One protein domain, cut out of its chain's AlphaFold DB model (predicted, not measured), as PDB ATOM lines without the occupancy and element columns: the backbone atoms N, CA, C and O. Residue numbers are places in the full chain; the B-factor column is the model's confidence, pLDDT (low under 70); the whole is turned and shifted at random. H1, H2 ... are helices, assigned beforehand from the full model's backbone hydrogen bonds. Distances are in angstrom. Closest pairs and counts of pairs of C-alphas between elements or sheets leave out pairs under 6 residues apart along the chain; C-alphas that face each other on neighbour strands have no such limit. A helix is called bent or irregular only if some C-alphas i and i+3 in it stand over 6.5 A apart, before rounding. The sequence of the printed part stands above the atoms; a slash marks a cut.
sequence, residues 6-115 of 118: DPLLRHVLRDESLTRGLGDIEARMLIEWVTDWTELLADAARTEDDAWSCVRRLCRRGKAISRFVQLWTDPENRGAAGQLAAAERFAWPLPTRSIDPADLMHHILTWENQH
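What this domain is: This is residues 6 to 115 of the 118 residues of an uncharacterized protein of Gemmataceae bacterium (UniProt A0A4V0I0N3). Two long helices, H2 and H3, lie side by side as a hairpin, with the short H1 packed on one side of it and H5 on the other. H4 folds back on the last part of H3, and a long link leads from it to H5. The printed part has 110 residues with five named helices, H1 to H5 in chain order, and no named strand: all helix. It is compact, with a radius of gyration of the C-alphas of 14.1 A, yet elongated, spanning 43 by 26 by 20 A.

Where its parts are: H1, residues 6 to 13, begins with C-alpha 6 at (28.403, -39.831, -21.155) and is 10.4 A long. H2, residues 24 to 44, measures 30.2 A. H3, residues 48 to 73, measures 37.6 A. H4, residues 75 to 87, measures 19.6 A and is irregular: C-alphas 76 and 79 are 7.4 A apart. H5, residues 101 to 114, measures 20.1 A and ends with C-alpha 114 at (37.421, -15.979, -16.616).

How they stand to each other: H3 is the hub, touching the four others. H2, H3 and H5 form an up-and-down bundle, each running against the one before. H2 and H3, a hairpin, have their closest C-alphas at Ala 42 and Ala 51, 5.1 A. H5 touches residues 25 to 33 of H2 alone, closest at Glu 26 and Ala 102, 5.3 A. H1 and H4 are apart. Every O i to N i+4 pair is within hydrogen-bond range in H1, H2, H3 and H5, and 7 of 9 in H4.

The domain as a whole: The C-alphas of Arg 46 and Glu 76, the two farthest apart, are 44.7 A apart. The printed part has no cut. The link from H4 to H5, residues 88 to 100, is long. Mean pLDDT of the printed part is 95.1, and no printed residue is under 70.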
ATOM      1  N   ASP A   6      28.088 -38.687 -22.027       92.56
ATOM      2  CA  ASP A   6      28.403 -39.831 -21.155       92.56
ATOM      3  C   ASP A   6      29.756 -40.515 -21.447       92.56
ATOM      4  O   ASP A   6      30.477 -40.842 -20.495       92.56
ATOM      5  N   PRO A   7      30.161 -40.757 -22.714       94.75
ATOM      6  CA  PRO A   7      31.468 -41.339 -23.009       94.75
ATOM      7  C   PRO A   7      32.631 -40.414 -22.631       94.75
ATOM      8  O   PRO A   7      33.667 -40.903 -22.174       94.75
ATOM      9  N   LEU A   8      32.454 -39.097 -22.787       96.19
ATOM     10  CA  LEU A   8      33.453 -38.076 -22.461       96.19
ATOM     11  C   LEU A   8      33.632 -37.967 -20.943       96.19
ATOM     12  O   LEU A   8      34.753 -38.082 -20.449       96.19
ATOM     13  N   LEU A   9      32.531 -37.867 -20.193       96.81
ATOM     14  CA  LEU A   9      32.561 -37.847 -18.726       96.81
ATOM     15  C   LEU A   9      33.162 -39.131 -18.158       96.81
ATOM     16  O   LEU A   9      34.010 -39.093 -17.269       96.81
ATOM     17  N   ARG A  10      32.800 -40.293 -18.712       96.19
ATOM     18  CA  ARG A  10      33.406 -41.568 -18.309       96.19
ATOM     19  C   ARG A  10      34.911 -41.599 -18.571       96.19
ATOM     20  O   ARG A  10      35.631 -42.229 -17.800       96.19
ATOM     21  N   HIS A  11      35.383 -40.982 -19.651       95.56
ATOM     22  CA  HIS A  11      36.811 -40.879 -19.934       95.56
ATOM     23  C   HIS A  11      37.526 -40.018 -18.887       95.56
ATOM     24  O   HIS A  11      38.518 -40.475 -18.325       95.56
ATOM     25  N   VAL A  12      36.984 -38.836 -18.579       95.56
ATOM     26  CA  VAL A  12      37.503 -37.927 -17.541       95.56
ATOM     27  C   VAL A  12      37.570 -38.620 -16.182       95.56
ATOM     28  O   VAL A  12      38.629 -38.679 -15.566       95.56
ATOM     29  N   LEU A  13      36.459 -39.209 -15.735       95.12
ATOM     30  CA  LEU A  13      36.345 -39.815 -14.405       95.12
ATOM     31  C   LEU A  13      37.220 -41.066 -14.224       95.12
ATOM     32  O   LEU A  13      37.487 -41.470 -13.097       95.12
ATOM     33  N   ARG A  14      37.658 -41.698 -15.319       95.50
ATOM     34  CA  ARG A  14      38.588 -42.839 -15.287       95.50
ATOM     35  C   ARG A  14      40.054 -42.423 -15.354       95.50
ATOM     36  O   ARG A  14      40.928 -43.275 -15.210       95.50
ATOM     37  N   ASP A  15      40.339 -41.152 -15.606       95.06
ATOM     38  CA  ASP A  15      41.701 -40.654 -15.702       95.06
ATOM     39  C   ASP A  15      42.246 -40.288 -14.317       95.06
ATOM     40  O   ASP A  15      42.304 -39.126 -13.919       95.06
ATOM     41  N   GLU A  16      42.703 -41.304 -13.584       93.69
ATOM     42  CA  GLU A  16      43.285 -41.152 -12.241       93.69
ATOM     43  C   GLU A  16      44.498 -40.207 -12.207       93.69
ATOM     44  O   GLU A  16      44.872 -39.692 -11.153       93.69
ATOM     45  N   SER A  17      45.131 -39.944 -13.356       95.31
ATOM     46  CA  SER A  17      46.266 -39.024 -13.415       95.31
ATOM     47  C   SER A  17      45.876 -37.552 -13.247       95.31
ATOM     48  O   SER A  17      46.763 -36.740 -12.996       95.31
ATOM     49  N   LEU A  18      44.584 -37.203 -13.335       96.00
ATOM     50  CA  LEU A  18      44.095 -35.856 -13.016       96.00
ATOM     51  C   LEU A  18      44.289 -35.522 -11.534       96.00
ATOM     52  O   LEU A  18      44.759 -34.437 -11.197       96.00
ATOM     53  N   THR A  19      43.973 -36.462 -10.648       96.00
ATOM     54  CA  THR A  19      43.928 -36.220  -9.198       96.00
ATOM     55  C   THR A  19      45.105 -36.816  -8.438       96.00
ATOM     56  O   THR A  19      45.300 -36.506  -7.265       96.00
ATOM     57  N   ARG A  20      45.930 -37.648  -9.086       94.94
ATOM     58  CA  ARG A  20      47.077 -38.301  -8.446       94.94
ATOM     59  C   ARG A  20      48.012 -37.291  -7.776       94.94
ATOM     60  O   ARG A  20      48.680 -36.528  -8.466       94.94
ATOM     61  N   GLY A  21      48.143 -37.392  -6.452       93.19
ATOM     62  CA  GLY A  21      49.047 -36.571  -5.637       93.19
ATOM     63  C   GLY A  21      48.418 -35.294  -5.076       93.19
ATOM     64  O   GLY A  21      49.089 -34.584  -4.334       93.19
ATOM     65  N   LEU A  22      47.156 -35.007  -5.404       96.31
ATOM     66  CA  LEU A  22      46.374 -33.950  -4.765       96.31
ATOM     67  C   LEU A  22      45.773 -34.433  -3.439       96.31
ATOM     68  O   LEU A  22      45.595 -35.636  -3.239       96.31
ATOM     69  N   GLY A  23      45.451 -33.492  -2.549       96.56
ATOM     70  CA  GLY A  23      44.563 -33.766  -1.425       96.56
ATOM     71  C   GLY A  23      43.110 -33.881  -1.893       96.56
ATOM     72  O   GLY A  23      42.767 -33.545  -3.030       96.56
ATOM     73  N   ASP A  24      42.243 -34.382  -1.014       96.88
ATOM     74  CA  ASP A  24      40.847 -34.679  -1.358       96.88
ATOM     75  C   ASP A  24      40.074 -33.432  -1.812       96.88
ATOM     76  O   ASP A  24      39.228 -33.513  -2.705       96.88
ATOM     77  N   ILE A  25      40.375 -32.272  -1.218       98.00
ATOM     78  CA  ILE A  25      39.715 -31.005  -1.547       98.00
ATOM     79  C   ILE A  25      40.118 -30.564  -2.956       98.00
ATOM     80  O   ILE A  25      39.254 -30.330  -3.797       98.00
ATOM     81  N   GLU A  26      41.416 -30.513  -3.250       98.00
ATOM     82  CA  GLU A  26      41.926 -30.067  -4.547       98.00
ATOM     83  C   GLU A  26      41.534 -31.045  -5.659       98.00
ATOM     84  O   GLU A  26      41.168 -30.624  -6.757       98.00
ATOM     85  N   ALA A  27      41.575 -32.349  -5.369       97.88
ATOM     86  CA  ALA A  27      41.143 -33.396  -6.288       97.88
ATOM     87  C   ALA A  27      39.669 -33.231  -6.664       97.88
ATOM     88  O   ALA A  27      39.327 -33.286  -7.845       97.88
ATOM     89  N   ARG A  28      38.804 -32.991  -5.673       98.19
ATOM     90  CA  ARG A  28      37.381 -32.750  -5.900       98.19
ATOM     91  C   ARG A  28      37.151 -31.503  -6.748       98.19
ATOM     92  O   ARG A  28      36.435 -31.588  -7.738       98.19
ATOM     93  N   MET A  29      37.790 -30.387  -6.399       98.56
ATOM     94  CA  MET A  29      37.659 -29.127  -7.137       98.56
ATOM     95  C   MET A  29      38.079 -29.272  -8.600       98.56
ATOM     96  O   MET A  29      37.395 -28.780  -9.495       98.56
ATOM     97  N   LEU A  30      39.192 -29.965  -8.852       98.44
ATOM     98  CA  LEU A  30      39.671 -30.191 -10.211       98.44
ATOM     99  C   LEU A  30      38.729 -31.107 -10.999       98.44
ATOM    100  O   LEU A  30      38.473 -30.833 -12.166       98.44
ATOM    101  N   ILE A  31      38.212 -32.177 -10.388       98.12
ATOM    102  CA  ILE A  31      37.258 -33.068 -11.061       98.12
ATOM    103  C   ILE A  31      35.973 -32.327 -11.409       98.12
ATOM    104  O   ILE A  31      35.573 -32.401 -12.565       98.12
ATOM    105  N   GLU A  32      35.384 -31.593 -10.461       98.25
ATOM    106  CA  GLU A  32      34.179 -30.783 -10.696       98.25
ATOM    107  C   GLU A  32      34.407 -29.807 -11.861       98.25
ATOM    108  O   GLU A  32      33.643 -29.789 -12.823       98.25
ATOM    109  N   TRP A  33      35.536 -29.093 -11.858       98.38
ATOM    110  CA  TRP A  33      35.882 -28.183 -12.949       98.38
ATOM    111  C   TRP A  33      36.026 -28.888 -14.307       98.38
ATOM    112  O   TRP A  33      35.488 -28.412 -15.305       98.38
ATOM    113  N   VAL A  34      36.721 -30.032 -14.378       98.12
ATOM    114  CA  VAL A  34      36.885 -30.766 -15.647       98.12
ATOM    115  C   VAL A  34      35.554 -31.350 -16.128       98.12
ATOM    116  O   VAL A  34      35.312 -31.365 -17.337       98.12
ATOM    117  N   THR A  35      34.685 -31.838 -15.238       97.88
ATOM    118  CA  THR A  35      33.375 -32.375 -15.634       97.88
ATOM    119  C   THR A  35      32.455 -31.278 -16.150       97.88
ATOM    120  O   THR A  35      31.908 -31.440 -17.239       97.88
ATOM    121  N   ASP A  36      32.382 -30.139 -15.459       97.50
ATOM    122  CA  ASP A  36      31.550 -29.005 -15.871       97.50
ATOM    123  C   ASP A  36      31.983 -28.484 -17.252       97.50
ATOM    124  O   ASP A  36      31.171 -28.315 -18.162       97.50
ATOM    125  N   TRP A  37      33.293 -28.313 -17.468       97.25
ATOM    126  CA  TRP A  37      33.818 -27.916 -18.775       97.25
ATOM    127  C   TRP A  37      33.623 -28.982 -19.853       97.25
ATOM    128  O   TRP A  37      33.429 -28.640 -21.018       97.25
ATOM    129  N   THR A  38      33.661 -30.266 -19.501       97.19
ATOM    130  CA  THR A  38      33.405 -31.352 -20.460       97.19
ATOM    131  C   THR A  38      31.986 -31.279 -21.008       97.19
ATOM    132  O   THR A  38      31.807 -31.418 -22.218       97.19
ATOM    133  N   GLU A  39      30.999 -31.010 -20.151       95.94
ATOM    134  CA  GLU A  39      29.608 -30.811 -20.565       95.94
ATOM    135  C   GLU A  39      29.473 -29.597 -21.493       95.94
ATOM    136  O   GLU A  39      28.962 -29.728 -22.605       95.94
ATOM    137  N   LEU A  40      30.039 -28.446 -21.105       95.19
ATOM    138  CA  LEU A  40      30.011 -27.227 -21.923       95.19
ATOM    139  C   LEU A  40      30.676 -27.417 -23.296       95.19
ATOM    140  O   LEU A  40      30.166 -26.946 -24.316       95.19
ATOM    141  N   LEU A  41      31.815 -28.112 -23.346       94.81
ATOM    142  CA  LEU A  41      32.534 -28.387 -24.590       94.81
ATOM    143  C   LEU A  41      31.782 -29.380 -25.479       94.81
ATOM    144  O   LEU A  41      31.803 -29.225 -26.699       94.81
ATOM    145  N   ALA A  42      31.126 -30.385 -24.896       94.31
ATOM    146  CA  ALA A  42      30.303 -31.333 -25.641       94.31
ATOM    147  C   ALA A  42      29.084 -30.643 -26.273       94.31
ATOM    148  O   ALA A  42      28.775 -30.904 -27.437       94.31
ATOM    149  N   ASP A  43      28.449 -29.723 -25.541       94.00
ATOM    150  CA  ASP A  43      27.311 -28.939 -26.025       94.00
ATOM    151  C   ASP A  43      27.702 -27.943 -27.128       94.00
ATOM    152  O   ASP A  43      26.945 -27.731 -28.078       94.00
ATOM    153  N   ALA A  44      28.894 -27.341 -27.034       93.00
ATOM    154  CA  ALA A  44      29.389 -26.368 -28.008       93.00
ATOM    155  C   ALA A  44      30.040 -26.997 -29.257       93.00
ATOM    156  O   ALA A  44      30.216 -26.317 -30.276       93.00
ATOM    157  N   ALA A  45      30.434 -28.269 -29.194       94.44
ATOM    158  CA  ALA A  45      31.179 -28.929 -30.258       94.44
ATOM    159  C   ALA A  45      30.335 -29.179 -31.516       94.44
ATOM    160  O   ALA A  45      29.155 -29.532 -31.473       94.44
ATOM    161  N   ARG A  46      30.973 -29.040 -32.685       92.75
ATOM    162  CA  ARG A  46      30.295 -29.229 -33.984       92.75
ATOM    163  C   ARG A  46      30.196 -30.691 -34.400       92.75
ATOM    164  O   ARG A  46      29.299 -31.054 -35.161       92.75
ATOM    165  N   THR A  47      31.139 -31.509 -33.946       94.62
ATOM    166  CA  THR A  47      31.228 -32.943 -34.235       94.62
ATOM    167  C   THR A  47      31.749 -33.688 -33.013       94.62
ATOM    168  O   THR A  47      32.380 -33.104 -32.134       94.62
ATOM    169  N   GLU A  48      31.521 -34.997 -32.966       94.25
ATOM    170  CA  GLU A  48      32.045 -35.843 -31.890       94.25
ATOM    171  C   GLU A  48      33.583 -35.779 -31.801       94.25
ATOM    172  O   GLU A  48      34.136 -35.646 -30.710       94.25
ATOM    173  N   ASP A  49      34.282 -35.775 -32.939       95.31
ATOM    174  CA  ASP A  49      35.747 -35.643 -32.982       95.31
ATOM    175  C   ASP A  49      36.250 -34.304 -32.419       95.31
ATOM    176  O   ASP A  49      37.318 -34.250 -31.793       95.31
ATOM    177  N   ASP A  50      35.488 -33.229 -32.635       95.38
ATOM    178  CA  ASP A  50      35.751 -31.895 -32.087       95.38
ATOM    179  C   ASP A  50      35.600 -31.918 -30.559       95.38
ATOM    180  O   ASP A  50      36.541 -31.564 -29.847       95.38
ATOM    181  N   ALA A  51      34.497 -32.479 -30.045       95.75
ATOM    182  CA  ALA A  51      34.271 -32.647 -28.605       95.75
ATOM    183  C   ALA A  51      35.400 -33.446 -27.939       95.75
ATOM    184  O   ALA A  51      35.999 -32.994 -26.962       95.75
ATOM    185  N   TRP A  52      35.770 -34.598 -28.504       97.00
ATOM    186  CA  TRP A  52      36.885 -35.401 -28.003       97.00
ATOM    187  C   TRP A  52      38.216 -34.648 -28.030       97.00
ATOM    188  O   TRP A  52      39.051 -34.816 -27.139       97.00
ATOM    189  N   SER A  53      38.451 -33.838 -29.060       96.75
ATOM    190  CA  SER A  53      39.672 -33.039 -29.166       96.75
ATOM    191  C   SER A  53      39.725 -31.957 -28.092       96.75
ATOM    192  O   SER A  53      40.765 -31.813 -27.447       96.75
ATOM    193  N   CYS A  54      38.610 -31.276 -27.837       96.00
ATOM    194  CA  CYS A  54      38.470 -30.306 -26.756       96.00
ATOM    195  C   CYS A  54      38.663 -30.955 -25.377       96.00
ATOM    196  O   CYS A  54      39.518 -30.509 -24.614       96.00
ATOM    197  N   VAL A  55      37.988 -32.073 -25.095       96.56
ATOM    198  CA  VAL A  55      38.100 -32.790 -23.809       96.56
ATOM    199  C   VAL A  55      39.519 -33.308 -23.566       96.56
ATOM    200  O   VAL A  55      40.053 -33.173 -22.470       96.56
ATOM    201  N   ARG A  56      40.215 -33.825 -24.588       97.12
ATOM    202  CA  ARG A  56      41.627 -34.227 -24.432       97.12
ATOM    203  C   ARG A  56      42.541 -33.051 -24.096       97.12
ATOM    204  O   ARG A  56      43.502 -33.234 -23.347       97.12
ATOM    205  N   ARG A  57      42.293 -31.867 -24.668       96.00
ATOM    206  CA  ARG A  57      43.050 -30.649 -24.334       96.00
ATOM    207  C   ARG A  57      42.744 -30.207 -22.904       96.00
ATOM    208  O   ARG A  57      43.692 -29.959 -22.162       96.00
ATOM    209  N   LEU A  58      41.474 -30.237 -22.504       96.81
ATOM    210  CA  LEU A  58      41.035 -29.963 -21.136       96.81
ATOM    211  C   LEU A  58      41.710 -30.901 -20.123       96.81
ATOM    212  O   LEU A  58      42.312 -30.430 -19.165       96.81
ATOM    213  N   CYS A  59      41.725 -32.217 -20.367       97.56
ATOM    214  CA  CYS A  59      42.400 -33.171 -19.481       97.56
ATOM    215  C   CYS A  59      43.906 -32.897 -19.369       97.56
ATOM    216  O   CYS A  59      44.473 -33.001 -18.285       97.56
ATOM    217  N   ARG A  60      44.582 -32.545 -20.472       96.62
ATOM    218  CA  ARG A  60      46.008 -32.174 -20.428       96.62
ATOM    219  C   ARG A  60      46.228 -30.923 -19.579       96.62
ATOM    220  O   ARG A  60      47.127 -30.931 -18.741       96.62
ATOM    221  N   ARG A  61      45.380 -29.904 -19.746       96.88
ATOM    222  CA  ARG A  61      45.414 -28.673 -18.945       96.88
ATOM    223  C   ARG A  61      45.183 -28.968 -17.462       96.88
ATOM    224  O   ARG A  61      45.992 -28.559 -16.637       96.88
ATOM    225  N   GLY A  62      44.170 -29.768 -17.133       97.38
ATOM    226  CA  GLY A  62      43.881 -30.196 -15.763       97.38
ATOM    227  C   GLY A  62      45.044 -30.946 -15.105       97.38
ATOM    228  O   GLY A  62      45.395 -30.664 -13.962       97.38
ATOM    229  N   LYS A  63      45.728 -31.839 -15.835       97.94
ATOM    230  CA  LYS A  63      46.936 -32.525 -15.330       97.94
ATOM    231  C   LYS A  63      48.086 -31.560 -15.068       97.94
ATOM    232  O   LYS A  63      48.800 -31.712 -14.078       97.94
ATOM    233  N   ALA A  64      48.271 -30.580 -15.946       97.50
ATOM    234  CA  ALA A  64      49.297 -29.565 -15.779       97.50
ATOM    235  C   ALA A  64      49.014 -28.680 -14.547       97.50
ATOM    236  O   ALA A  64      49.925 -28.438 -13.754       97.50
ATOM    237  N   ILE A  65      47.750 -28.292 -14.326       97.62
ATOM    238  CA  ILE A  65      47.290 -27.591 -13.113       97.62
ATOM    239  C   ILE A  65      47.551 -28.439 -11.865       97.62
ATOM    240  O   ILE A  65      48.201 -27.976 -10.930       97.62
ATOM    241  N   SER A  66      47.107 -29.697 -11.867       97.56
ATOM    242  CA  SER A  66      47.323 -30.646 -10.769       97.56
ATOM    243  C   SER A  66      48.801 -30.752 -10.402       97.56
ATOM    244  O   SER A  66      49.186 -30.600  -9.240       97.56
ATOM    245  N   ARG A  67      49.664 -30.926 -11.411       97.38
ATOM    246  CA  ARG A  67      51.107 -31.021 -11.203       97.38
ATOM    247  C   ARG A  67      51.701 -29.721 -10.673       97.38
ATOM    248  O   ARG A  67      52.586 -29.774  -9.822       97.38
ATOM    249  N   PHE A  68      51.229 -28.574 -11.151       97.12
ATOM    250  CA  PHE A  68      51.663 -27.278 -10.647       97.12
ATOM    251  C   PHE A  68      51.323 -27.113  -9.166       97.12
ATOM    252  O   PHE A  68      52.213 -26.782  -8.387       97.12
ATOM    253  N   VAL A  69      50.081 -27.410  -8.763       96.50
ATOM    254  CA  VAL A  69      49.649 -27.323  -7.359       96.50
ATOM    255  C   VAL A  69      50.521 -28.216  -6.473       96.50
ATOM    256  O   VAL A  69      51.034 -27.744  -5.467       96.50
ATOM    257  N   GLN A  70      50.797 -29.456  -6.887       95.12
ATOM    258  CA  GLN A  70      51.686 -30.365  -6.147       95.12
ATOM    259  C   GLN A  70      53.112 -29.826  -5.984       95.12
ATOM    260  O   GLN A  70      53.717 -29.973  -4.928       95.12
ATOM    261  N   LEU A  71      53.680 -29.240  -7.040       95.06
ATOM    262  CA  LEU A  71      55.044 -28.714  -6.998       95.06
ATOM    263  C   LEU A  71      55.134 -27.408  -6.202       95.06
ATOM    264  O   LEU A  71      56.170 -27.125  -5.610       95.06
ATOM    265  N   TRP A  72      54.082 -26.590  -6.212       94.06
ATOM    266  CA  TRP A  72      54.086 -25.284  -5.554       94.06
ATOM    267  C   TRP A  72      53.985 -25.383  -4.027       94.06
ATOM    268  O   TRP A  72      54.524 -24.541  -3.292       94.06
ATOM    269  N   THR A  73      53.279 -26.407  -3.548       89.62
ATOM    270  CA  THR A  73      53.013 -26.634  -2.123       89.62
ATOM    271  C   THR A  73      54.229 -27.177  -1.386       89.62
ATOM    272  O   THR A  73      54.370 -26.924  -0.191       89.62
ATOM    273  N   ASP A  74      55.156 -27.805  -2.105       90.06
ATOM    274  CA  ASP A  74      56.473 -28.179  -1.607       90.06
ATOM    275  C   ASP A  74      57.494 -27.039  -1.842       90.06
ATOM    276  O   ASP A  74      57.830 -26.725  -2.990       90.06
ATOM    277  N   PRO A  75      58.024 -26.402  -0.774       87.25
ATOM    278  CA  PRO A  75      59.000 -25.322  -0.895       87.25
ATOM    279  C   PRO A  75      60.243 -25.676  -1.720       87.25
ATOM    280  O   PRO A  75      60.757 -24.797  -2.414       87.25
ATOM    281  N   GLU A  76      60.708 -26.929  -1.683       91.81
ATOM    282  CA  GLU A  76      61.899 -27.371  -2.424       91.81
ATOM    283  C   GLU A  76      61.632 -27.468  -3.934       91.81
ATOM    284  O   GLU A  76      62.548 -27.340  -4.749       91.81
ATOM    285  N   ASN A  77      60.363 -27.607  -4.324       92.75
ATOM    286  CA  ASN A  77      59.932 -27.836  -5.699       92.75
ATOM    287  C   ASN A  77      59.299 -26.611  -6.383       92.75
ATOM    288  O   ASN A  77      58.980 -26.666  -7.575       92.75
ATOM    289  N   ARG A  78      59.201 -25.458  -5.706       90.88
ATOM    290  CA  ARG A  78      58.640 -24.223  -6.298       90.88
ATOM    291  C   ARG A  78      59.360 -23.755  -7.559       90.88
ATOM    292  O   ARG A  78      58.724 -23.230  -8.471       90.88
ATOM    293  N   GLY A  79      60.675 -23.965  -7.642       92.44
ATOM    294  CA  GLY A  79      61.437 -23.675  -8.861       92.44
ATOM    295  C   GLY A  79      60.945 -24.499 -10.055       92.44
ATOM    296  O   GLY A  79      60.739 -23.956 -11.141       92.44
ATOM    297  N   ALA A  80      60.672 -25.789  -9.839       95.44
ATOM    298  CA  ALA A  80      60.107 -26.672 -10.856       95.44
ATOM    299  C   ALA A  80      58.661 -26.289 -11.207       95.44
ATOM    300  O   ALA A  80      58.287 -26.345 -12.376       95.44
ATOM    301  N   ALA A  81      57.863 -25.832 -10.234       94.81
ATOM    302  CA  ALA A  81      56.530 -25.286 -10.497       94.81
ATOM    303  C   ALA A  81      56.591 -24.056 -11.423       94.81
ATOM    304  O   ALA A  81      55.823 -23.960 -12.378       94.81
ATOM    305  N   GLY A  82      57.547 -23.147 -11.199       94.25
ATOM    306  CA  GLY A  82      57.781 -21.995 -12.076       94.25
ATOM    307  C   GLY A  82      58.222 -22.391 -13.490       94.25
ATOM    308  O   GLY A  82      57.747 -21.820 -14.471       94.25
ATOM    309  N   GLN A  83      59.082 -23.404 -13.618       95.69
ATOM    310  CA  GLN A  83      59.486 -23.946 -14.923       95.69
ATOM    311  C   GLN A  83      58.316 -24.595 -15.663       95.69
ATOM    312  O   GLN A  83      58.151 -24.362 -16.859       95.69
ATOM    313  N   LEU A  84      57.487 -25.369 -14.956       96.62
ATOM    314  CA  LEU A  84      56.268 -25.946 -15.513       96.62
ATOM    315  C   LEU A  84      55.326 -24.845 -16.000       96.62
ATOM    316  O   LEU A  84      54.848 -24.920 -17.125       96.62
ATOM    317  N   ALA A  85      55.124 -23.793 -15.203       95.38
ATOM    318  CA  ALA A  85      54.285 -22.667 -15.594       95.38
ATOM    319  C   ALA A  85      54.781 -21.969 -16.864       95.38
ATOM    320  O   ALA A  85      53.984 -21.639 -17.738       95.38
ATOM    321  N   ALA A  86      56.096 -21.801 -17.011       94.94
ATOM    322  CA  ALA A  86      56.679 -21.259 -18.233       94.94
ATOM    323  C   ALA A  86      56.505 -22.205 -19.438       94.94
ATOM    324  O   ALA A  86      56.176 -21.748 -20.533       94.94
ATOM    325  N   ALA A  87      56.707 -23.514 -19.246       96.12
ATOM    326  CA  ALA A  87      56.589 -24.520 -20.303       96.12
ATOM    327  C   ALA A  87      55.144 -24.668 -20.812       96.12
ATOM    328  O   ALA A  87      54.916 -24.708 -22.020       96.12
ATOM    329  N   GLU A  88      54.181 -24.678 -19.892       94.62
ATOM    330  CA  GLU A  88      52.739 -24.754 -20.163       94.62
ATOM    331  C   GLU A  88      52.124 -23.388 -20.503       94.62
ATOM    332  O   GLU A  88      50.936 -23.296 -20.816       94.62
ATOM    333  N   ARG A  89      52.942 -22.325 -20.461       93.62
ATOM    334  CA  ARG A  89      52.556 -20.932 -20.726       93.62
ATOM    335  C   ARG A  89      51.348 -20.495 -19.901       93.62
ATOM    336  O   ARG A  89      50.435 -19.855 -20.414       93.62
ATOM    337  N   PHE A  90      51.345 -20.837 -18.620       94.31
ATOM    338  CA  PHE A  90      50.316 -20.366 -17.704       94.31
ATOM    339  C   PHE A  90      50.344 -18.842 -17.614       94.31
ATOM    340  O   PHE A  90      51.387 -18.240 -17.352       94.31
ATOM    341  N   ALA A  91      49.184 -18.234 -17.848       92.62
ATOM    342  CA  ALA A  91      49.007 -16.786 -17.845       92.62
ATOM    343  C   ALA A  91      48.385 -16.261 -16.540       92.62
ATOM    344  O   ALA A  91      48.348 -15.048 -16.323       92.62
ATOM    345  N   TRP A  92      47.953 -17.151 -15.641       92.00
ATOM    346  CA  TRP A  92      47.522 -16.750 -14.308       92.00
ATOM    347  C   TRP A  92      48.691 -16.149 -13.504       92.00
ATOM    348  O   TRP A  92      49.841 -16.588 -13.627       92.00
ATOM    349  N   PRO A  93      48.429 -15.147 -12.649       89.19
ATOM    350  CA  PRO A  93      49.465 -14.551 -11.815       89.19
ATOM    351  C   PRO A  93      49.985 -15.571 -10.792       89.19
ATOM    352  O   PRO A  93      49.223 -16.100  -9.983       89.19
ATOM    353  N   LEU A  94      51.295 -15.837 -10.808       87.88
ATOM    354  CA  LEU A  94      51.907 -16.755  -9.847       87.88
ATOM    355  C   LEU A  94      51.854 -16.168  -8.424       87.88
ATOM    356  O   LEU A  94      52.140 -14.978  -8.244       87.88
ATOM    357  N   PRO A  95      51.545 -16.979  -7.395       87.94
ATOM    358  CA  PRO A  95      51.563 -16.510  -6.016       87.94
ATOM    359  C   PRO A  95      52.955 -15.999  -5.620       87.94
ATOM    360  O   PRO A  95      53.977 -16.564  -5.995       87.94
ATOM    361  N   THR A  96      53.020 -14.946  -4.807       84.50
ATOM    362  CA  THR A  96      54.296 -14.422  -4.273       84.50
ATOM    363  C   THR A  96      54.626 -14.953  -2.878       84.50
ATOM    364  O   THR A  96      55.715 -14.715  -2.358       84.50
ATOM    365  N   ARG A  97      53.686 -15.664  -2.248       82.94
ATOM    366  CA  ARG A  97      53.783 -16.198  -0.882       82.94
ATOM    367  C   ARG A  97      53.325 -17.654  -0.857       82.94
ATOM    368  O   ARG A  97      52.721 -18.134  -1.815       82.94
ATOM    369  N   SER A  98      53.605 -18.349   0.246       84.56
ATOM    370  CA  SER A  98      52.944 -19.628   0.509       84.56
ATOM    371  C   SER A  98      51.439 -19.407   0.589       84.56
ATOM    372  O   SER A  98      50.984 -18.458   1.228       84.56
ATOM    373  N   ILE A  99      50.699 -20.295  -0.047       93.19
ATOM    374  CA  ILE A  99      49.245 -20.313  -0.091       93.19
ATOM    375  C   ILE A  99      48.813 -21.758   0.148       93.19
ATOM    376  O   ILE A  99      49.557 -22.679  -0.207       93.19
ATOM    377  N   ASP A 100      47.669 -21.942   0.796       94.81
ATOM    378  CA  ASP A 100      47.082 -23.262   0.983       94.81
ATOM    379  C   ASP A 100      46.816 -23.928  -0.388       94.81
ATOM    380  O   ASP A 100      46.468 -23.222  -1.344       94.81
ATOM    381  N   PRO A 101      47.018 -25.251  -0.544       95.62
ATOM    382  CA  PRO A 101      46.815 -25.915  -1.828       95.62
ATOM    383  C   PRO A 101      45.387 -25.756  -2.381       95.62
ATOM    384  O   PRO A 101      45.235 -25.569  -3.593       95.62
ATOM    385  N   ALA A 102      44.361 -25.766  -1.524       97.00
ATOM    386  CA  ALA A 102      42.971 -25.587  -1.936       97.00
ATOM    387  C   ALA A 102      42.713 -24.154  -2.405       97.00
ATOM    388  O   ALA A 102      42.119 -23.951  -3.464       97.00
ATOM    389  N   ASP A 103      43.242 -23.161  -1.686       96.88
ATOM    390  CA  ASP A 103      43.161 -21.755  -2.097       96.88
ATOM    391  C   ASP A 103      43.904 -21.508  -3.420       96.88
ATOM    392  O   ASP A 103      43.445 -20.748  -4.276       96.88
ATOM    393  N   LEU A 104      45.054 -22.155  -3.626       96.62
ATOM    394  CA  LEU A 104      45.795 -22.087  -4.885       96.62
ATOM    395  C   LEU A 104      44.992 -22.681  -6.044       96.62
ATOM    396  O   LEU A 104      44.861 -22.036  -7.085       96.62
ATOM    397  N   MET A 105      44.445 -23.886  -5.857       97.75
ATOM    398  CA  MET A 105      43.584 -24.537  -6.844       97.75
ATOM    399  C   MET A 105      42.382 -23.642  -7.163       97.75
ATOM    400  O   MET A 105      42.105 -23.377  -8.330       97.75
ATOM    401  N   HIS A 106      41.721 -23.099  -6.139       97.56
ATOM    402  CA  HIS A 106      40.583 -22.202  -6.307       97.56
ATOM    403  C   HIS A 106      40.923 -20.983  -7.166       97.56
ATOM    404  O   HIS A 106      40.189 -20.666  -8.104       97.56
ATOM    405  N   HIS A 107      42.043 -20.314  -6.880       96.12
ATOM    406  CA  HIS A 107      42.468 -19.142  -7.642       96.12
ATOM    407  C   HIS A 107      42.766 -19.477  -9.105       96.12
ATOM    408  O   HIS A 107      42.351 -18.730  -9.990       96.12
ATOM    409  N   ILE A 108      43.448 -20.598  -9.365       96.94
ATOM    410  CA  ILE A 108      43.775 -21.039 -10.726       96.94
ATOM    411  C   ILE A 108      42.496 -21.332 -11.518       96.94
ATOM    412  O   ILE A 108      42.299 -20.762 -12.588       96.94
ATOM    413  N   LEU A 109      41.603 -22.168 -10.982       97.25
ATOM    414  CA  LEU A 109      40.369 -22.561 -11.672       97.25
ATOM    415  C   LEU A 109      39.426 -21.366 -11.880       97.25
ATOM    416  O   LEU A 109      38.798 -21.240 -12.931       97.25
ATOM    417  N   THR A 110      39.371 -20.444 -10.914       97.12
ATOM    418  CA  THR A 110      38.636 -19.179 -11.063       97.12
ATOM    419  C   THR A 110      39.184 -18.346 -12.219       97.12
ATOM    420  O   THR A 110      38.409 -17.797 -13.003       97.12
ATOM    421  N   TRP A 111      40.510 -18.258 -12.348       96.62
ATOM    422  CA  TRP A 111      41.144 -17.515 -13.431       96.62
ATOM    423  C   TRP A 111      40.891 -18.163 -14.798       96.62
ATOM    424  O   TRP A 111      40.528 -17.451 -15.734       96.62
ATOM    425  N   GLU A 112      41.010 -19.492 -14.900       95.88
ATOM    426  CA  GLU A 112      40.728 -20.251 -16.131       95.88
ATOM    427  C   GLU A 112      39.276 -20.046 -16.592       95.88
ATOM    428  O   GLU A 112      39.030 -19.807 -17.770       95.88
ATOM    429  N   ASN A 113      38.315 -20.030 -15.660       95.00
ATOM    430  CA  ASN A 113      36.912 -19.745 -15.980       95.00
ATOM    431  C   ASN A 113      36.695 -18.335 -16.551       95.00
ATOM    432  O   ASN A 113      35.797 -18.129 -17.365       95.00
ATOM    433  N   GLN A 114      37.494 -17.357 -16.121       94.38
ATOM    434  CA  GLN A 114      37.421 -15.979 -16.616       94.38
ATOM    435  C   GLN A 114      38.146 -15.792 -17.956       94.38
ATOM    436  O   GLN A 114      37.863 -14.824 -18.662       94.38
ATOM    437  N   HIS A 115      39.059 -16.702 -18.310       91.94
ATOM    438  CA  HIS A 115      39.898 -16.604 -19.502       91.94
ATOM    439  C   HIS A 115      39.977 -17.950 -20.249       91.94
ATOM    440  O   HIS A 115      41.050 -18.551 -20.334       91.94
TER     441      HIS A 115